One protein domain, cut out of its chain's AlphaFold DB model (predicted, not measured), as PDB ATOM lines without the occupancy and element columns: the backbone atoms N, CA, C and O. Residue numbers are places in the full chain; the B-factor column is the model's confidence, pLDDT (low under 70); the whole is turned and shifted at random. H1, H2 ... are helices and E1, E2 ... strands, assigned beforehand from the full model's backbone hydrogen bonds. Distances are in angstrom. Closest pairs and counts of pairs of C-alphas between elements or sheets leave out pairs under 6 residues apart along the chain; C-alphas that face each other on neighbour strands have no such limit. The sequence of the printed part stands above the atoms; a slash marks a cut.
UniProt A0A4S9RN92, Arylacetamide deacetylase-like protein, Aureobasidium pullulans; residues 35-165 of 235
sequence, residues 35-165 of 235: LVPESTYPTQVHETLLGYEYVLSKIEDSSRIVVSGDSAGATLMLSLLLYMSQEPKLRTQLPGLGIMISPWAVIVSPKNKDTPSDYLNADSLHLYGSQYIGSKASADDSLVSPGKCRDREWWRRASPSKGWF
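What this domain is: This is residues 35 to 165 of the 235 residues of the protein "Arylacetamide deacetylase-like protein" of Aureobasidium pullulans (UniProt A0A4S9RN92). A small wall of two parallel strands, E1 and E2, backs the longest helix, H2, which runs through the middle of the domain, with H1 packed across its residues 76 to 80 and H5 across its residues 81 to 86. H4, with long loops before and after it, makes one end of the longest axis, and the short H3 lies toward the other; residues 164 to 165 pair in parallel with residues 98 to 99 of E2. The printed part has 131 residues, with five named helices and two named strands in the order H1 E1 H2 H3 E2 H4 H5. The class is mostly helix, though under half of the residues, 62, are in named elements. The whole is compact, with a radius of gyration of the C-alphas of 14.9 A and spans of 45 by 30 by 27 A.

Where its parts are: E1 is residues 66 to 70, from C-alpha 66 at (296.534, 121.820, 427.837), and E2 is residues 97 to 101. H2 is residues 72 to 86, 21.5 A long, from C-alpha 72 at (296.169, 126.564, 411.403). H1 is residues 43 to 56, 19.8 A long. H3 is residues 88 to 91. H4 is residues 122 to 133, 16.0 A long. H5 is residues 152 to 158 and ends at C-alpha 158, (301.656, 111.534, 420.196).

How they stand to each other: E1 and E2 are parallel, at 11 degrees between their directions; N 67 and O 97 are 3.0 A apart and N 99 and O 67 are 2.9 A apart, both within hydrogen-bond range. E1, H2, H3 and E2 form a strand-helix-strand unit, two parallel neighbour strands with helices between them along the chain, and its crossover is right-handed. The closest C-alphas of H2 and E2 are those of Ala 74 and Met 100, 5.4 A apart. H2 is the hub, touching three helices. H1 touches it with residues 44 to 49 alone, closest at the C-alphas of Val 45 and Leu 76, 5.9 A; at 72 degrees they are only just about perpendicular. H5 touches H2, closest at the C-alphas of Ser 85 and Ala 158, 4.8 A, about perpendicular at 79 degrees. H3 only just touches H2, with 3 pairs of C-alphas within 8 A, and only at the corner by their link; the closest C-alphas are those of Ser 85 and Arg 91, 4.6 A. H4 touches no helix. In H1, H4 and H5 every O i to N i+4 pair is within hydrogen-bond range, in H2 10 of 11; H3 is too short for such a pair, and its one O i to N i+3 pair is not within range.

The domain as a whole: The two C-alphas farthest apart are those of Glu 60 and Pro 116, at 46.9 A. The printed part has no cut. The links E2 to H4, 20 residues, and H4 to H5, 18 residues, are long. The mean pLDDT of the printed part is 96.1, and no printed residue is under 70.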
ATOM      1  N   LEU A  35     304.546 134.223 410.759       95.06
ATOM      2  CA  LEU A  35     303.531 133.934 409.746       95.06
ATOM      3  C   LEU A  35     304.148 133.723 408.353       95.06
ATOM      4  O   LEU A  35     305.342 133.918 408.128       95.06
ATOM      5  N   VAL A  36     303.312 133.262 407.424       92.75
ATOM      6  CA  VAL A  36     303.628 133.280 405.993       92.75
ATOM      7  C   VAL A  36     303.287 134.663 405.420       92.75
ATOM      8  O   VAL A  36     302.268 135.235 405.816       92.75
ATOM      9  N   PRO A  37     304.055 135.171 404.438       90.81
ATOM     10  CA  PRO A  37     305.175 134.523 403.747       90.81
ATOM     11  C   PRO A  37     306.549 134.733 404.411       90.81
ATOM     12  O   PRO A  37     307.553 134.316 403.835       90.81
ATOM     13  N   GLU A  38     306.627 135.383 405.576       94.12
ATOM     14  CA  GLU A  38     307.891 135.718 406.250       94.12
ATOM     15  C   GLU A  38     308.718 134.474 406.588       94.12
ATOM     16  O   GLU A  38     309.948 134.483 406.488       94.12
ATOM     17  N   SER A  39     308.057 133.383 406.972       95.62
ATOM     18  CA  SER A  39     308.665 132.058 407.075       95.62
ATOM     19  C   SER A  39     307.687 130.961 406.678       95.62
ATOM     20  O   SER A  39     306.473 131.100 406.793       95.62
ATOM     21  N   THR A  40     308.232 129.836 406.224       96.81
ATOM     22  CA  THR A  40     307.469 128.645 405.835       96.81
ATOM     23  C   THR A  40     307.788 127.491 406.780       96.81
ATOM     24  O   THR A  40     308.739 127.559 407.567       96.81
ATOM     25  N   TYR A  41     307.046 126.393 406.665       96.50
ATOM     26  CA  TYR A  41     307.359 125.143 407.347       96.50
ATOM     27  C   TYR A  41     308.841 124.753 407.137       96.50
ATOM     28  O   TYR A  41     309.361 124.905 406.020       96.50
ATOM     29  N   PRO A  42     309.545 124.254 408.178       96.69
ATOM     30  CA  PRO A  42     309.050 123.887 409.513       96.69
ATOM     31  C   PRO A  42     309.176 124.978 410.593       96.69
ATOM     32  O   PRO A  42     309.030 124.664 411.775       96.69
ATOM     33  N   THR A  43     309.446 126.242 410.238       97.75
ATOM     34  CA  THR A  43     309.736 127.307 411.220       97.75
ATOM     35  C   THR A  43     308.670 127.412 412.309       97.75
ATOM     36  O   THR A  43     309.003 127.368 413.491       97.75
ATOM     37  N   GLN A  44     307.390 127.441 411.935       97.25
ATOM     38  CA  GLN A  44     306.284 127.578 412.886       97.25
ATOM     39  C   GLN A  44     306.175 126.397 413.858       97.25
ATOM     40  O   GLN A  44     305.842 126.582 415.027       97.25
ATOM     41  N   VAL A  45     306.480 125.177 413.399       97.44
ATOM     42  CA  VAL A  45     306.479 123.978 414.253       97.44
ATOM     43  C   VAL A  45     307.634 124.043 415.253       97.44
ATOM     44  O   VAL A  45     307.445 123.740 416.430       97.44
ATOM     45  N   HIS A  46     308.813 124.499 414.822       98.12
ATOM     46  CA  HIS A  46     309.958 124.687 415.717       98.12
ATOM     47  C   HIS A  46     309.716 125.797 416.749       98.12
ATOM     48  O   HIS A  46     310.020 125.616 417.923       98.12
ATOM     49  N   GLU A  47     309.126 126.925 416.352       98.38
ATOM     50  CA  GLU A  47     308.741 127.990 417.289       98.38
ATOM     51  C   GLU A  47     307.680 127.507 418.284       98.38
ATOM     52  O   GLU A  47     307.748 127.820 419.473       98.38
ATOM     53  N   THR A  48     306.745 126.674 417.821       98.25
ATOM     54  CA  THR A  48     305.749 126.015 418.674       98.25
ATOM     55  C   THR A  48     306.402 125.099 419.708       98.25
ATOM     56  O   THR A  48     306.028 125.136 420.883       98.25
ATOM     57  N   LEU A  49     307.422 124.334 419.311       98.38
ATOM     58  CA  LEU A  49     308.216 123.523 420.232       98.38
ATOM     59  C   LEU A  49     308.949 124.387 421.263       98.38
ATOM     60  O   LEU A  49     308.847 124.106 422.453       98.38
ATOM     61  N   LEU A  50     309.619 125.461 420.838       98.38
ATOM     62  CA  LEU A  50     310.316 126.380 421.748       98.38
ATOM     63  C   LEU A  50     309.352 127.027 422.756       98.38
ATOM     64  O   LEU A  50     309.667 127.146 423.941       98.38
ATOM     65  N   GLY A  51     308.153 127.412 422.309       98.19
ATOM     66  CA  GLY A  51     307.093 127.911 423.187       98.19
ATOM     67  C   GLY A  51     306.633 126.860 424.202       98.19
ATOM     68  O   GLY A  51     306.467 127.165 425.384       98.19
ATOM     69  N   TYR A  52     306.482 125.607 423.771       98.25
ATOM     70  CA  TYR A  52     306.126 124.502 424.658       98.25
ATOM     71  C   TYR A  52     307.231 124.191 425.681       98.25
ATOM     72  O   TYR A  52     306.946 124.049 426.869       98.25
ATOM     73  N   GLU A  53     308.496 124.162 425.258       97.38
ATOM     74  CA  GLU A  53     309.659 123.998 426.141       97.38
ATOM     75  C   GLU A  53     309.756 125.129 427.173       97.38
ATOM     76  O   GLU A  53     310.059 124.885 428.346       97.38
ATOM     77  N   TYR A  54     309.421 126.363 426.784       98.06
ATOM     78  CA  TYR A  54     309.306 127.465 427.733       98.06
ATOM     79  C   TYR A  54     308.238 127.181 428.795       98.06
ATOM     80  O   TYR A  54     308.519 127.342 429.983       98.06
ATOM     81  N   VAL A  55     307.045 126.715 428.409       97.62
ATOM     82  CA  VAL A  55     305.986 126.348 429.368       97.62
ATOM     83  C   VAL A  55     306.438 125.201 430.274       97.62
ATOM     84  O   VAL A  55     306.271 125.304 431.490       97.62
ATOM     85  N   LEU A  56     307.078 124.165 429.722       96.50
ATOM     86  CA  LEU A  56     307.677 123.073 430.498       96.50
ATOM     87  C   LEU A  56     308.695 123.588 431.522       96.50
ATOM     88  O   LEU A  56     308.746 123.079 432.632       96.50
ATOM     89  N   SER A  57     309.462 124.636 431.209       96.50
ATOM     90  CA  SER A  57     310.405 125.235 432.169       96.50
ATOM     91  C   SER A  57     309.726 125.927 433.363       96.50
ATOM     92  O   SER A  57     310.394 126.263 434.344       96.50
ATOM     93  N   LYS A  58     308.414 126.193 433.282       95.88
ATOM     94  CA  LYS A  58     307.625 126.884 434.316       95.88
ATOM     95  C   LYS A  58     306.739 125.954 435.129       95.88
ATOM     96  O   LYS A  58     306.125 126.416 436.091       95.88
ATOM     97  N   ILE A  59     306.654 124.680 434.760       91.75
ATOM     98  CA  ILE A  59     305.796 123.716 435.434       91.75
ATOM     99  C   ILE A  59     306.532 122.400 435.670       91.75
ATOM    100  O   ILE A  59     307.414 122.019 434.916       91.75
ATOM    101  N   GLU A  60     306.134 121.667 436.702       88.69
ATOM    102  CA  GLU A  60     306.787 120.394 437.037       88.69
ATOM    103  C   GLU A  60     306.152 119.192 436.323       88.69
ATOM    104  O   GLU A  60     306.834 118.217 436.023       88.69
ATOM    105  N   ASP A  61     304.849 119.258 436.038       93.94
ATOM    106  CA  ASP A  61     304.067 118.146 435.494       93.94
ATOM    107  C   ASP A  61     303.392 118.540 434.173       93.94
ATOM    108  O   ASP A  61     302.412 119.295 434.159       93.94
ATOM    109  N   SER A  62     303.889 117.987 433.061       96.44
ATOM    110  CA  SER A  62     303.342 118.224 431.720       96.44
ATOM    111  C   SER A  62     301.901 117.732 431.569       96.44
ATOM    112  O   SER A  62     301.149 118.284 430.766       96.44
ATOM    113  N   SER A  63     301.444 116.787 432.403       96.12
ATOM    114  CA  SER A  63     300.056 116.304 432.407       96.12
ATOM    115  C   SER A  63     299.043 117.378 432.831       96.12
ATOM    116  O   SER A  63     297.827 117.181 432.703       96.12
ATOM    117  N   ARG A  64     299.519 118.518 433.349       95.38
ATOM    118  CA  ARG A  64     298.712 119.701 433.671       95.38
ATOM    119  C   ARG A  64     298.621 120.694 432.513       95.38
ATOM    120  O   ARG A  64     297.785 121.594 432.582       95.38
ATOM    121  N   ILE A  65     299.443 120.542 431.471       97.81
ATOM    122  CA  ILE A  65     299.373 121.383 430.272       97.81
ATOM    123  C   ILE A  65     298.178 120.958 429.435       97.81
ATOM    124  O   ILE A  65     297.939 119.771 429.203       97.81
ATOM    125  N   VAL A  66     297.468 121.963 428.943       98.44
ATOM    126  CA  VAL A  66     296.534 121.820 427.837       98.44
ATOM    127  C   VAL A  66     297.115 122.575 426.660       98.44
ATOM    128  O   VAL A  66     297.386 123.769 426.782       98.44
ATOM    129  N   VAL A  67     297.314 121.886 425.542       98.69
ATOM    130  CA  VAL A  67     297.639 122.549 424.276       98.69
ATOM    131  C   VAL A  67     296.353 122.798 423.513       98.69
ATOM    132  O   VAL A  67     295.449 121.957 423.503       98.69
ATOM    133  N   SER A  68     296.252 123.969 422.901       98.50
ATOM    134  CA  SER A  68     295.069 124.366 422.156       98.50
ATOM    135  C   SER A  68     295.451 125.285 421.015       98.50
ATOM    136  O   SER A  68     296.363 126.097 421.148       98.50
ATOM    137  N   GLY A  69     294.712 125.179 419.921       98.00
ATOM    138  CA  GLY A  69     294.800 126.091 418.793       98.00
ATOM    139  C   GLY A  69     293.528 126.018 417.963       98.00
ATOM    140  O   GLY A  69     292.788 125.032 418.047       98.00
ATOM    141  N   ASP A  70     293.274 127.065 417.188       97.81
ATOM    142  CA  ASP A  70     292.216 127.114 416.191       97.81
ATOM    143  C   ASP A  70     292.782 127.063 414.775       97.81
ATOM    144  O   ASP A  70     293.848 127.619 414.511       97.81
ATOM    145  N   SER A  71     292.083 126.400 413.850       97.50
ATOM    146  CA  SER A  71     292.446 126.420 412.428       97.50
ATOM    147  C   SER A  71     293.892 125.951 412.184       97.50
ATOM    148  O   SER A  71     294.257 124.845 412.590       97.50
ATOM    149  N   ALA A  72     294.733 126.791 411.571       97.06
ATOM    150  CA  ALA A  72     296.169 126.564 411.403       97.06
ATOM    151  C   ALA A  72     296.927 126.411 412.737       97.06
ATOM    152  O   ALA A  72     297.883 125.642 412.819       97.06
ATOM    153  N   GLY A  73     296.497 127.082 413.809       97.81
ATOM    154  CA  GLY A  73     297.064 126.897 415.146       97.81
ATOM    155  C   GLY A  73     296.802 125.491 415.691       97.81
ATOM    156  O   GLY A  73     297.671 124.900 416.332       97.81
ATOM    157  N   ALA A  74     295.640 124.907 415.382       98.50
ATOM    158  CA  ALA A  74     295.356 123.511 415.708       98.50
ATOM    159  C   ALA A  74     296.240 122.551 414.894       98.50
ATOM    160  O   ALA A  74     296.727 121.561 415.440       98.50
ATOM    161  N   THR A  75     296.519 122.868 413.622       98.38
ATOM    162  CA  THR A  75     297.517 122.145 412.815       98.38
ATOM    163  C   THR A  75     298.869 122.144 413.520       98.38
ATOM    164  O   THR A  75     299.434 121.073 413.720       98.38
ATOM    165  N   LEU A  76     299.352 123.305 413.980       98.56
ATOM    166  CA  LEU A  76     300.628 123.403 414.697       98.56
ATOM    167  C   LEU A  76     300.645 122.571 415.981       98.56
ATOM    168  O   LEU A  76     301.652 121.923 416.259       98.56
ATOM    169  N   MET A  77     299.545 122.527 416.740       98.81
ATOM    170  CA  MET A  77     299.459 121.671 417.929       98.81
ATOM    171  C   MET A  77     299.520 120.181 417.567       98.81
ATOM    172  O   MET A  77     300.245 119.423 418.209       98.81
ATOM    173  N   LEU A  78     298.796 119.748 416.533       98.81
ATOM    174  CA  LEU A  78     298.823 118.358 416.067       98.81
ATOM    175  C   LEU A  78     300.220 117.972 415.547       98.81
ATOM    176  O   LEU A  78     300.753 116.926 415.928       98.81
ATOM    177  N   SER A  79     300.844 118.837 414.743       98.62
ATOM    178  CA  SER A  79     302.206 118.667 414.226       98.62
ATOM    179  C   SER A  79     303.248 118.635 415.342       98.62
ATOM    180  O   SER A  79     304.120 117.767 415.323       98.62
ATOM    181  N   LEU A  80     303.141 119.523 416.341       98.62
ATOM    182  CA  LEU A  80     304.006 119.532 417.525       98.62
ATOM    183  C   LEU A  80     303.967 118.172 418.227       98.62
ATOM    184  O   LEU A  80     305.014 117.609 418.535       98.62
ATOM    185  N   LEU A  81     302.773 117.633 418.476       98.62
ATOM    186  CA  LEU A  81     302.620 116.383 419.216       98.62
ATOM    187  C   LEU A  81     303.151 115.179 418.431       98.62
ATOM    188  O   LEU A  81     303.841 114.327 419.000       98.62
ATOM    189  N   LEU A  82     302.915 115.137 417.116       98.56
ATOM    190  CA  LEU A  82     303.539 114.143 416.241       98.56
ATOM    191  C   LEU A  82     305.068 114.257 416.275       98.56
ATOM    192  O   LEU A  82     305.731 113.239 416.482       98.56
ATOM    193  N   TYR A  83     305.619 115.465 416.155       98.06
ATOM    194  CA  TYR A  83     307.060 115.721 416.205       98.06
ATOM    195  C   TYR A  83     307.672 115.274 417.543       98.06
ATOM    196  O   TYR A  83     308.565 114.427 417.577       98.06
ATOM    197  N   MET A  84     307.130 115.755 418.666       98.00
ATOM    198  CA  MET A  84     307.596 115.412 420.015       98.00
ATOM    199  C   MET A  84     307.578 113.905 420.274       98.00
ATOM    200  O   MET A  84     308.452 113.372 420.952       98.00
ATOM    201  N   SER A  85     306.591 113.193 419.728       97.44
ATOM    202  CA  SER A  85     306.474 111.749 419.926       97.44
ATOM    203  C   SER A  85     307.562 110.934 419.222       97.44
ATOM    204  O   SER A  85     307.741 109.757 419.555       97.44
ATOM    205  N   GLN A  86     308.290 111.506 418.261       95.62
ATOM    206  CA  GLN A  86     309.425 110.836 417.625       95.62
ATOM    207  C   GLN A  86     310.683 110.913 418.497       95.62
ATOM    208  O   GLN A  86     311.432 109.939 418.557       95.62
ATOM    209  N   GLU A  87     310.823 111.977 419.285       94.25
ATOM    210  CA  GLU A  87     311.963 112.206 420.169       94.25
ATOM    211  C   GLU A  87     311.755 111.568 421.557       94.25
ATOM    212  O   GLU A  87     310.863 111.979 422.303       94.25
ATOM    213  N   PRO A  88     312.582 110.586 421.980       92.50
ATOM    214  CA  PRO A  88     312.378 109.873 423.244       92.50
ATOM    215  C   PRO A  88     312.291 110.772 424.484       92.50
ATOM    216  O   PRO A  88     311.529 110.466 425.397       92.50
ATOM    217  N   LYS A  89     313.050 111.878 424.512       91.88
ATOM    218  CA  LYS A  89     313.042 112.841 425.625       91.88
ATOM    219  C   LYS A  89     311.759 113.670 425.679       91.88
ATOM    220  O   LYS A  89     311.261 113.929 426.765       91.88
ATOM    221  N   LEU A  90     311.232 114.075 424.525       94.06
ATOM    222  CA  LEU A  90     310.031 114.910 424.445       94.06
ATOM    223  C   LEU A  90     308.755 114.079 424.616       94.06
ATOM    224  O   LEU A  90     307.776 114.556 425.185       94.06
ATOM    225  N   ARG A  91     308.778 112.805 424.203       92.69
ATOM    226  CA  ARG A  91     307.653 111.870 424.349       92.69
ATOM    227  C   ARG A  91     307.191 111.699 425.800       92.69
ATOM    228  O   ARG A  91     306.012 111.451 426.030       92.69
ATOM    229  N   THR A  92     308.083 111.828 426.783       93.19
ATOM    230  CA  THR A  92     307.720 111.736 428.211       93.19
ATOM    231  C   THR A  92     307.144 113.034 428.778       93.19
ATOM    232  O   THR A  92     306.693 113.042 429.918       93.19
ATOM    233  N   GLN A  93     307.144 114.115 427.996       96.31
ATOM    234  CA  GLN A  93     306.722 115.454 428.407       96.31
ATOM    235  C   GLN A  93     305.524 115.959 427.595       96.31
ATOM    236  O   GLN A  93     305.315 117.165 427.488       96.31
ATOM    237  N   LEU A  94     304.732 115.059 427.007       97.88
ATOM    238  CA  LEU A  94     303.510 115.430 426.295       97.88
ATOM    239  C   LEU A  94     302.492 116.094 427.237       97.88
ATOM    240  O   LEU A  94     302.492 115.814 428.446       97.88
ATOM    241  N   PRO A  95     301.629 116.977 426.705       98.06
ATOM    242  CA  PRO A  95     300.609 117.633 427.499       98.06
ATOM    243  C   PRO A  95     299.578 116.623 428.001       98.06
ATOM    244  O   PRO A  95     299.440 115.512 427.485       98.06
ATOM    245  N   GLY A  96     298.808 117.030 429.006       98.12
ATOM    246  CA  GLY A  96     297.701 116.232 429.511       98.12
ATOM    247  C   GLY A  96     296.543 116.158 428.528       98.12
ATOM    248  O   GLY A  96     295.996 115.086 428.319       98.12
ATOM    249  N   LEU A  97     296.162 117.274 427.911       98.75
ATOM    250  CA  LEU A  97     294.970 117.368 427.062       98.75
ATOM    251  C   LEU A  97     295.272 118.188 425.804       98.75
ATOM    252  O   LEU A  97     295.941 119.218 425.881       98.75
ATOM    253  N   GLY A  98     294.740 117.754 424.662       98.75
ATOM    254  CA  GLY A  98     294.731 118.533 423.422       98.75
ATOM    255  C   GLY A  98     293.322 119.021 423.102       98.75
ATOM    256  O   GLY A  98     292.411 118.202 422.994       98.75
ATOM    257  N   ILE A  99     293.132 120.333 422.953       98.81
ATOM    258  CA  ILE A  99     291.861 120.939 422.533       98.81
ATOM    259  C   ILE A  99     292.021 121.543 421.137       98.81
ATOM    260  O   ILE A  99     292.761 122.501 420.952       98.81
ATOM    261  N   MET A 100     291.350 120.974 420.142       98.81
ATOM    262  CA  MET A 100     291.449 121.406 418.750       98.81
ATOM    263  C   MET A 100     290.170 122.129 418.348       98.81
ATOM    264  O   MET A 100     289.091 121.530 418.345       98.81
ATOM    265  N   ILE A 101     290.292 123.413 418.018       98.75
ATOM    266  CA  ILE A 101     289.172 124.237 417.568       98.75
ATOM    267  C   ILE A 101     289.203 124.264 416.039       98.75
ATOM    268  O   ILE A 101     290.141 124.803 415.463       98.75
ATOM    269  N   SER A 102     288.206 123.684 415.372       98.56
ATOM    270  CA  SER A 102     288.084 123.741 413.903       98.56
ATOM    271  C   SER A 102     289.404 123.454 413.155       98.56
ATOM    272  O   SER A 102     289.914 124.333 412.454       98.56
ATOM    273  N   PRO A 103     290.056 122.294 413.377       98.56
ATOM    274  CA  PRO A 103     291.430 122.092 412.938       98.56
ATOM    275  C   PRO A 103     291.562 121.993 411.420       98.56
ATOM    276  O   PRO A 103     290.889 121.192 410.775       98.56
ATOM    277  N   TRP A 104     292.543 122.704 410.860       97.94
ATOM    278  CA  TRP A 104     292.943 122.509 409.469       97.94
ATOM    279  C   TRP A 104     293.888 121.302 409.351       97.94
ATOM    280  O   TRP A 104     295.106 121.425 409.211       97.94
ATOM    281  N   ALA A 105     293.325 120.102 409.502       97.25
ATOM    282  CA  ALA A 105     294.100 118.877 409.685       97.25
ATOM    283  C   ALA A 105     294.886 118.440 408.434       97.25
ATOM    284  O   ALA A 105     295.944 117.822 408.576       97.25
ATOM    285  N   VAL A 106     294.406 118.746 407.222       97.56
ATOM    286  CA  VAL A 106     295.129 118.470 405.973       97.56
ATOM    287  C   VAL A 106     295.352 119.756 405.188       97.56
ATOM    288  O   VAL A 106     294.430 120.389 404.661       97.56
ATOM    289  N   ILE A 107     296.622 120.121 405.066       94.81
ATOM    290  CA  ILE A 107     297.047 121.284 404.305       94.81
ATOM    291  C   ILE A 107     296.978 120.946 402.818       94.81
ATOM    292  O   ILE A 107     297.546 119.951 402.367       94.81
ATOM    293  N   VAL A 108     296.273 121.797 402.065       90.94
ATOM    294  CA  VAL A 108     295.933 121.600 400.647       90.94
ATOM    295  C   VAL A 108     295.193 120.272 400.425       90.94
ATOM    296  O   VAL A 108     295.778 119.226 400.143       90.94
ATOM    297  N   SER A 109     293.864 120.332 400.521       93.00
ATOM    298  CA  SER A 109     292.983 119.182 400.331       93.00
ATOM    299  C   SER A 109     291.898 119.461 399.292       93.00
ATOM    300  O   SER A 109     291.314 120.545 399.307       93.00
ATOM    301  N   PRO A 110     291.539 118.480 398.440       92.25
ATOM    302  CA  PRO A 110     290.379 118.595 397.558       92.25
ATOM    303  C   PRO A 110     289.043 118.632 398.318       92.25
ATOM    304  O   PRO A 110     288.005 118.884 397.703       92.25
ATOM    305  N   LYS A 111     289.037 118.339 399.627       93.56
ATOM    306  CA  LYS A 111     287.849 118.424 400.492       93.56
ATOM    307  C   LYS A 111     287.620 119.821 401.057       93.56
ATOM    308  O   LYS A 111     286.502 120.089 401.483       93.56
ATOM    309  N   ASN A 112     288.621 120.701 400.991       91.00
ATOM    310  CA  ASN A 112     288.494 122.095 401.410       91.00
ATOM    311  C   ASN A 112     287.712 122.866 400.345       91.00
ATOM    312  O   ASN A 112     288.291 123.557 399.510       91.00
ATOM    313  N   LYS A 113     286.396 122.660 400.327       92.31
ATOM    314  CA  LYS A 113     285.462 123.259 399.376       92.31
ATOM    315  C   LYS A 113     284.599 124.287 400.084       92.31
ATOM    316  O   LYS A 113     284.151 124.035 401.199       92.31
ATOM    317  N   ASP A 114     284.332 125.386 399.391       93.25
ATOM    318  CA  ASP A 114     283.440 126.441 399.862       93.25
ATOM    319  C   ASP A 114     282.087 125.857 400.275       93.25
ATOM    320  O   ASP A 114     281.500 125.024 399.572       93.25
ATOM    321  N   THR A 115     281.586 126.320 401.415       92.25
ATOM    322  CA  THR A 115     280.216 126.058 401.850       92.25
ATOM    323  C   THR A 115     279.397 127.342 401.707       92.25
ATOM    324  O   THR A 115     279.965 128.433 401.697       92.25
ATOM    325  N   PRO A 116     278.059 127.268 401.590       90.81
ATOM    326  CA  PRO A 116     277.230 128.472 401.479       90.81
ATOM    327  C   PRO A 116     277.287 129.396 402.706       90.81
ATOM    328  O   PRO A 116     276.873 130.550 402.612       90.81
ATOM    329  N   SER A 117     277.730 128.870 403.850       89.44
ATOM    330  CA  SER A 117     277.618 129.522 405.157       89.44
ATOM    331  C   SER A 117     278.965 129.989 405.711       89.44
ATOM    332  O   SER A 117     279.001 130.975 406.445       89.44
ATOM    333  N   ASP A 118     280.053 129.272 405.420       92.12
ATOM    334  CA  ASP A 118     281.374 129.544 405.990       92.12
ATOM    335  C   ASP A 118     282.063 130.731 405.298       92.12
ATOM    336  O   ASP A 118     281.900 130.962 404.102       92.12
ATOM    337  N   TYR A 119     282.845 131.497 406.059       92.69
ATOM    338  CA  TYR A 119     283.590 132.651 405.541       92.69
ATOM    339  C   TYR A 119     284.943 132.259 404.940       92.69
ATOM    340  O   TYR A 119     285.632 133.104 404.360       92.69
ATOM    341  N   LEU A 120     285.366 131.006 405.119       94.44
ATOM    342  CA  LEU A 120     286.563 130.479 404.484       94.44
ATOM    343  C   LEU A 120     286.317 130.196 403.002       94.44
ATOM    344  O   LEU A 120     285.284 129.658 402.615       94.44
ATOM    345  N   ASN A 121     287.320 130.510 402.186       93.50
ATOM    346  CA  ASN A 121     287.309 130.263 400.750       93.50
ATOM    347  C   ASN A 121     288.485 129.358 400.348       93.50
ATOM    348  O   ASN A 121     289.625 129.559 400.778       93.50
ATOM    349  N   ALA A 122     288.196 128.381 399.495       93.12
ATOM    350  CA  ALA A 122     289.093 127.333 399.038       93.12
ATOM    351  C   ALA A 122     290.341 127.884 398.345       93.12
ATOM    352  O   ALA A 122     291.435 127.379 398.598       93.12
ATOM    353  N   ASP A 123     290.215 128.939 397.534       94.31
ATOM    354  CA  ASP A 123     291.359 129.533 396.830       94.31
ATOM    355  C   ASP A 123     292.323 130.197 397.817       94.31
ATOM    356  O   ASP A 123     293.541 130.014 397.734       94.31
ATOM    357  N   SER A 124     291.782 130.913 398.808       93.81
ATOM    358  CA  SER A 124     292.580 131.525 399.876       93.81
ATOM    359  C   SER A 124     293.271 130.462 400.735       93.81
ATOM    360  O   SER A 124     294.464 130.569 401.014       93.81
ATOM    361  N   LEU A 125     292.558 129.391 401.097       94.69
ATOM    362  CA  LEU A 125     293.132 128.250 401.815       94.69
ATOM    363  C   LEU A 125     294.223 127.547 401.004       94.69
ATOM    364  O   LEU A 125     295.263 127.180 401.551       94.69
ATOM    365  N   HIS A 126     294.021 127.375 399.699       95.06
ATOM    366  CA  HIS A 126     295.026 126.794 398.819       95.06
ATOM    367  C   HIS A 126     296.280 127.673 398.749       95.06
ATOM    368  O   HIS A 126     297.394 127.155 398.865       95.06
ATOM    369  N   LEU A 127     296.112 128.992 398.627       94.75
ATOM    370  CA  LEU A 127     297.212 129.954 398.637       94.75
ATOM    371  C   LEU A 127     297.994 129.900 399.955       94.75
ATOM    372  O   LEU A 127     299.208 129.691 399.929       94.75
ATOM    373  N   TYR A 128     297.318 130.038 401.100       94.81
ATOM    374  CA  TYR A 128     297.973 130.013 402.412       94.81
ATOM    375  C   TYR A 128     298.637 128.667 402.697       94.81
ATOM    376  O   TYR A 128     299.745 128.629 403.225       94.81
ATOM    377  N   GLY A 129     298.003 127.565 402.293       95.69
ATOM    378  CA  GLY A 129     298.554 126.224 402.454       95.69
ATOM    379  C   GLY A 129     299.820 126.045 401.625       95.69
ATOM    380  O   GLY A 129     300.831 125.573 402.137       95.69
ATOM    381  N   SER A 130     299.800 126.508 400.374       95.62
ATOM    382  CA  SER A 130     300.966 126.479 399.485       95.62
ATOM    383  C   SER A 130     302.113 127.348 400.011       95.62
ATOM    384  O   SER A 130     303.271 126.936 399.967       95.62
ATOM    385  N   GLN A 131     301.805 128.527 400.559       96.00
ATOM    386  CA  GLN A 131     302.802 129.386 401.203       96.00
ATOM    387  C   GLN A 131     303.394 128.731 402.456       96.00
ATOM    388  O   GLN A 131     304.608 128.758 402.631       96.00
ATOM    389  N   TYR A 132     302.563 128.108 403.295       96.75
ATOM    390  CA  TYR A 132     303.014 127.408 404.497       96.75
ATOM    391  C   TYR A 132     303.927 126.227 404.173       96.75
ATOM    392  O   TYR A 132     304.995 126.117 404.770       96.75
ATOM    393  N   ILE A 133     303.560 125.387 403.200       96.44
ATOM    394  CA  ILE A 133     304.395 124.260 402.750       96.44
ATOM    395  C   ILE A 133     305.747 124.765 402.218       96.44
ATOM    396  O   ILE A 133     306.793 124.149 402.448       96.44
ATOM    397  N   GLY A 134     305.734 125.901 401.518       93.94
ATOM    398  CA  GLY A 134     306.912 126.438 400.854       93.94
ATOM    399  C   GLY A 134     307.416 125.507 399.747       93.94
ATOM    400  O   GLY A 134     306.684 124.690 399.197       93.94
ATOM    401  N   SER A 135     308.696 125.629 399.394       91.56
ATOM    402  CA  SER A 135     309.303 124.867 398.289       91.56
ATOM    403  C   SER A 135     310.038 123.595 398.716       91.56
ATOM    404  O   SER A 135     310.535 122.861 397.864       91.56
ATOM    405  N   LYS A 136     310.165 123.351 400.026       88.12
ATOM    406  CA  LYS A 136     311.036 122.301 400.585       88.12
ATOM    407  C   LYS A 136     310.283 121.128 401.205       88.12
ATOM    408  O   LYS A 136     310.918 120.121 401.507       88.12
ATOM    409  N   ALA A 137     308.977 121.255 401.415       93.31
ATOM    410  CA  ALA A 137     308.158 120.231 402.047       93.31
ATOM    411  C   ALA A 137     307.049 119.737 401.116       93.31
ATOM    412  O   ALA A 137     306.774 120.330 400.074       93.31
ATOM    413  N   SER A 138     306.432 118.621 401.496       93.75
ATOM    414  CA  SER A 138     305.318 118.025 400.765       93.75
ATOM    415  C   SER A 138     304.015 118.221 401.532       93.75
ATOM    416  O   SER A 138     303.983 118.061 402.748       93.75
ATOM    417  N   ALA A 139     302.918 118.463 400.811       91.56
ATOM    418  CA  ALA A 139     301.567 118.444 401.379       91.56
ATOM    419  C   ALA A 139     301.170 117.063 401.944       91.56
ATOM    420  O   ALA A 139     300.181 116.957 402.676       91.56
ATOM    421  N   ASP A 140     301.895 116.005 401.570       92.06
ATOM    422  CA  ASP A 140     301.705 114.633 402.056       92.06
ATOM    423  C   ASP A 140     302.557 114.298 403.290       92.06
ATOM    424  O   ASP A 140     302.374 113.236 403.884       92.06
ATOM    425  N   ASP A 141     303.468 115.188 403.702       95.75
ATOM    426  CA  ASP A 141     304.200 115.027 404.959       95.75
ATOM    427  C   ASP A 141     303.210 115.078 406.136       95.75
ATOM    428  O   ASP A 141     302.420 116.012 406.276       95.75
ATOM    429  N   SER A 142     303.261 114.064 406.999       97.12
ATOM    430  CA  SER A 142     302.409 113.944 408.186       97.12
ATOM    431  C   SER A 142     302.649 115.044 409.223       97.12
ATOM    432  O   SER A 142     301.768 115.311 410.029       97.12
ATOM    433  N   LEU A 143     303.809 115.702 409.217       96.62
ATOM    434  CA  LEU A 143     304.065 116.864 410.073       96.62
ATOM    435  C   LEU A 143     303.563 118.177 409.458       96.62
ATOM    436  O   LEU A 143     303.328 119.140 410.187       96.62
ATOM    437  N   VAL A 144     303.351 118.220 408.142       97.50
ATOM    438  CA  VAL A 144     302.706 119.348 407.451       97.50
ATOM    439  C   VAL A 144     301.188 119.216 407.526       97.50
ATOM    440  O   VAL A 144     300.507 120.178 407.865       97.50
ATOM    441  N   SER A 145     300.676 118.014 407.253       97.88
ATOM    442  CA  SER A 145     299.259 117.650 407.223       97.88
ATOM    443  C   SER A 145     298.975 116.500 408.201       97.88
ATOM    444  O   SER A 145     298.816 115.354 407.764       97.88
ATOM    445  N   PRO A 146     298.885 116.757 409.519       98.06
ATOM    446  CA  PRO A 146     298.666 115.722 410.538       98.06
ATOM    447  C   PRO A 146     297.485 114.788 410.269       98.06
ATOM    448  O   PRO A 146     297.577 113.589 410.526       98.06
ATOM    449  N   GLY A 147     296.404 115.290 409.670       97.44
ATOM    450  CA  GLY A 147     295.231 114.498 409.285       97.44
ATOM    451  C   GLY A 147     295.517 113.389 408.263       97.44
ATOM    452  O   GLY A 147     294.746 112.433 408.165       97.44
ATOM    453  N   LYS A 148     296.634 113.468 407.524       97.19
ATOM    454  CA  LYS A 148     297.094 112.410 406.608       97.19
ATOM    455  C   LYS A 148     297.891 111.306 407.306       97.19
ATOM    456  O   LYS A 148     298.086 110.248 406.710       97.19
ATOM    457  N   CYS A 149     298.334 111.502 408.547       97.88
ATOM    458  CA  CYS A 149     299.066 110.477 409.280       97.88
ATOM    459  C   CYS A 149     298.139 109.303 409.626       97.88
ATOM    460  O   CYS A 149     297.240 109.432 410.459       97.88
ATOM    461  N   ARG A 150     298.372 108.144 408.997       97.44
ATOM    462  CA  ARG A 150     297.640 106.887 409.254       97.44
ATOM    463  C   ARG A 150     298.461 105.851 410.030       97.44
ATOM    464  O   ARG A 150     298.059 104.694 410.139       97.44
ATOM    465  N   ASP A 151     299.594 106.258 410.604       98.31
ATOM    466  CA  ASP A 151     300.364 105.424 411.528       98.31
ATOM    467  C   ASP A 151     299.724 105.458 412.926       98.31
ATOM    468  O   ASP A 151     299.784 106.455 413.653       98.31
ATOM    469  N   ARG A 152     299.110 104.333 413.309       98.44
ATOM    470  CA  ARG A 152     298.436 104.173 414.604       98.44
ATOM    471  C   ARG A 152     299.396 104.271 415.785       98.44
ATOM    472  O   ARG A 152     299.049 104.855 416.806       98.44
ATOM    473  N   GLU A 153     300.595 103.706 415.671       98.06
ATOM    474  CA  GLU A 153     301.562 103.733 416.771       98.06
ATOM    475  C   GLU A 153     302.147 105.131 416.943       98.06
ATOM    476  O   GLU A 153     302.410 105.553 418.071       98.06
ATOM    477  N   TRP A 154     302.322 105.870 415.848       98.19
ATOM    478  CA  TRP A 154     302.741 107.263 415.914       98.19
ATOM    479  C   TRP A 154     301.706 108.117 416.650       98.19
ATOM    480  O   TRP A 154     302.048 108.743 417.655       98.19
ATOM    481  N   TRP A 155     300.434 108.054 416.252       98.44
ATOM    482  CA  TRP A 155     299.373 108.784 416.948       98.44
ATOM    483  C   TRP A 155     299.185 108.350 418.398       98.44
ATOM    484  O   TRP A 155     298.962 109.199 419.261       98.44
ATOM    485  N   ARG A 156     299.336 107.056 418.705       97.88
ATOM    486  CA  ARG A 156     299.277 106.576 420.091       97.88
ATOM    487  C   ARG A 156     300.378 107.202 420.941       97.88
ATOM    488  O   ARG A 156     300.106 107.632 422.055       97.88
ATOM    489  N   ARG A 157     301.605 107.288 420.414       97.81
ATOM    490  CA  ARG A 157     302.725 107.944 421.106       97.81
ATOM    491  C   ARG A 157     302.577 109.458 421.182       97.81
ATOM    492  O   ARG A 157     303.161 110.028 422.086       97.81
ATOM    493  N   ALA A 158     301.877 110.087 420.241       98.31
ATOM    494  CA  ALA A 158     301.656 111.534 420.196       98.31
ATOM    495  C   ALA A 158     300.459 112.003 421.029       98.31
ATOM    496  O   ALA A 158     300.322 113.195 421.297       98.31
ATOM    497  N   SER A 159     299.577 111.090 421.431       98.31
ATOM    498  CA  SER A 159     298.331 111.461 422.090       98.31
ATOM    499  C   SER A 159     298.543 111.912 423.540       98.31
ATOM    500  O   SER A 159     299.231 111.221 424.296       98.31
ATOM    501  N   PRO A 160     297.924 113.033 423.957       98.12
ATOM    502  CA  PRO A 160     297.914 113.483 425.343       98.12
ATOM    503  C   PRO A 160     297.346 112.417 426.285       98.12
ATOM    504  O   PRO A 160     296.411 111.691 425.939       98.12
ATOM    505  N   SER A 161     297.869 112.343 427.509       96.00
ATOM    506  CA  SER A 161     297.515 111.282 428.469       96.00
ATOM    507  C   SER A 161     296.056 111.315 428.941       96.00
ATOM    508  O   SER A 161     295.513 110.291 429.349       96.00
ATOM    509  N   LYS A 162     295.408 112.479 428.863       97.94
ATOM    510  CA  LYS A 162     293.986 112.715 429.168       97.94
ATOM    511  C   LYS A 162     293.159 112.908 427.887       97.94
ATOM    512  O   LYS A 162     292.019 113.366 427.949       97.94
ATOM    513  N   GLY A 163     293.719 112.554 426.731       98.19
ATOM    514  CA  GLY A 163     293.015 112.486 425.457       98.19
ATOM    515  C   GLY A 163     292.840 113.821 424.735       98.19
ATOM    516  O   GLY A 163     293.554 114.799 424.966       98.19
ATOM    517  N   TRP A 164     291.851 113.841 423.849       98.75
ATOM    518  CA  TRP A 164     291.581 114.917 422.904       98.75
ATOM    519  C   TRP A 164     290.173 115.479 423.064       98.75
ATOM    520  O   TRP A 164     289.235 114.755 423.420       98.75
ATOM    521  N   PHE A 165     290.008 116.761 422.765       98.88
ATOM    522  CA  PHE A 165     288.710 117.388 422.576       98.88
ATOM    523  C   PHE A 165     288.697 118.176 421.271       98.88
ATOM    524  O   PHE A 165     289.460 119.124 421.116       98.88
TER     525      PHE A 165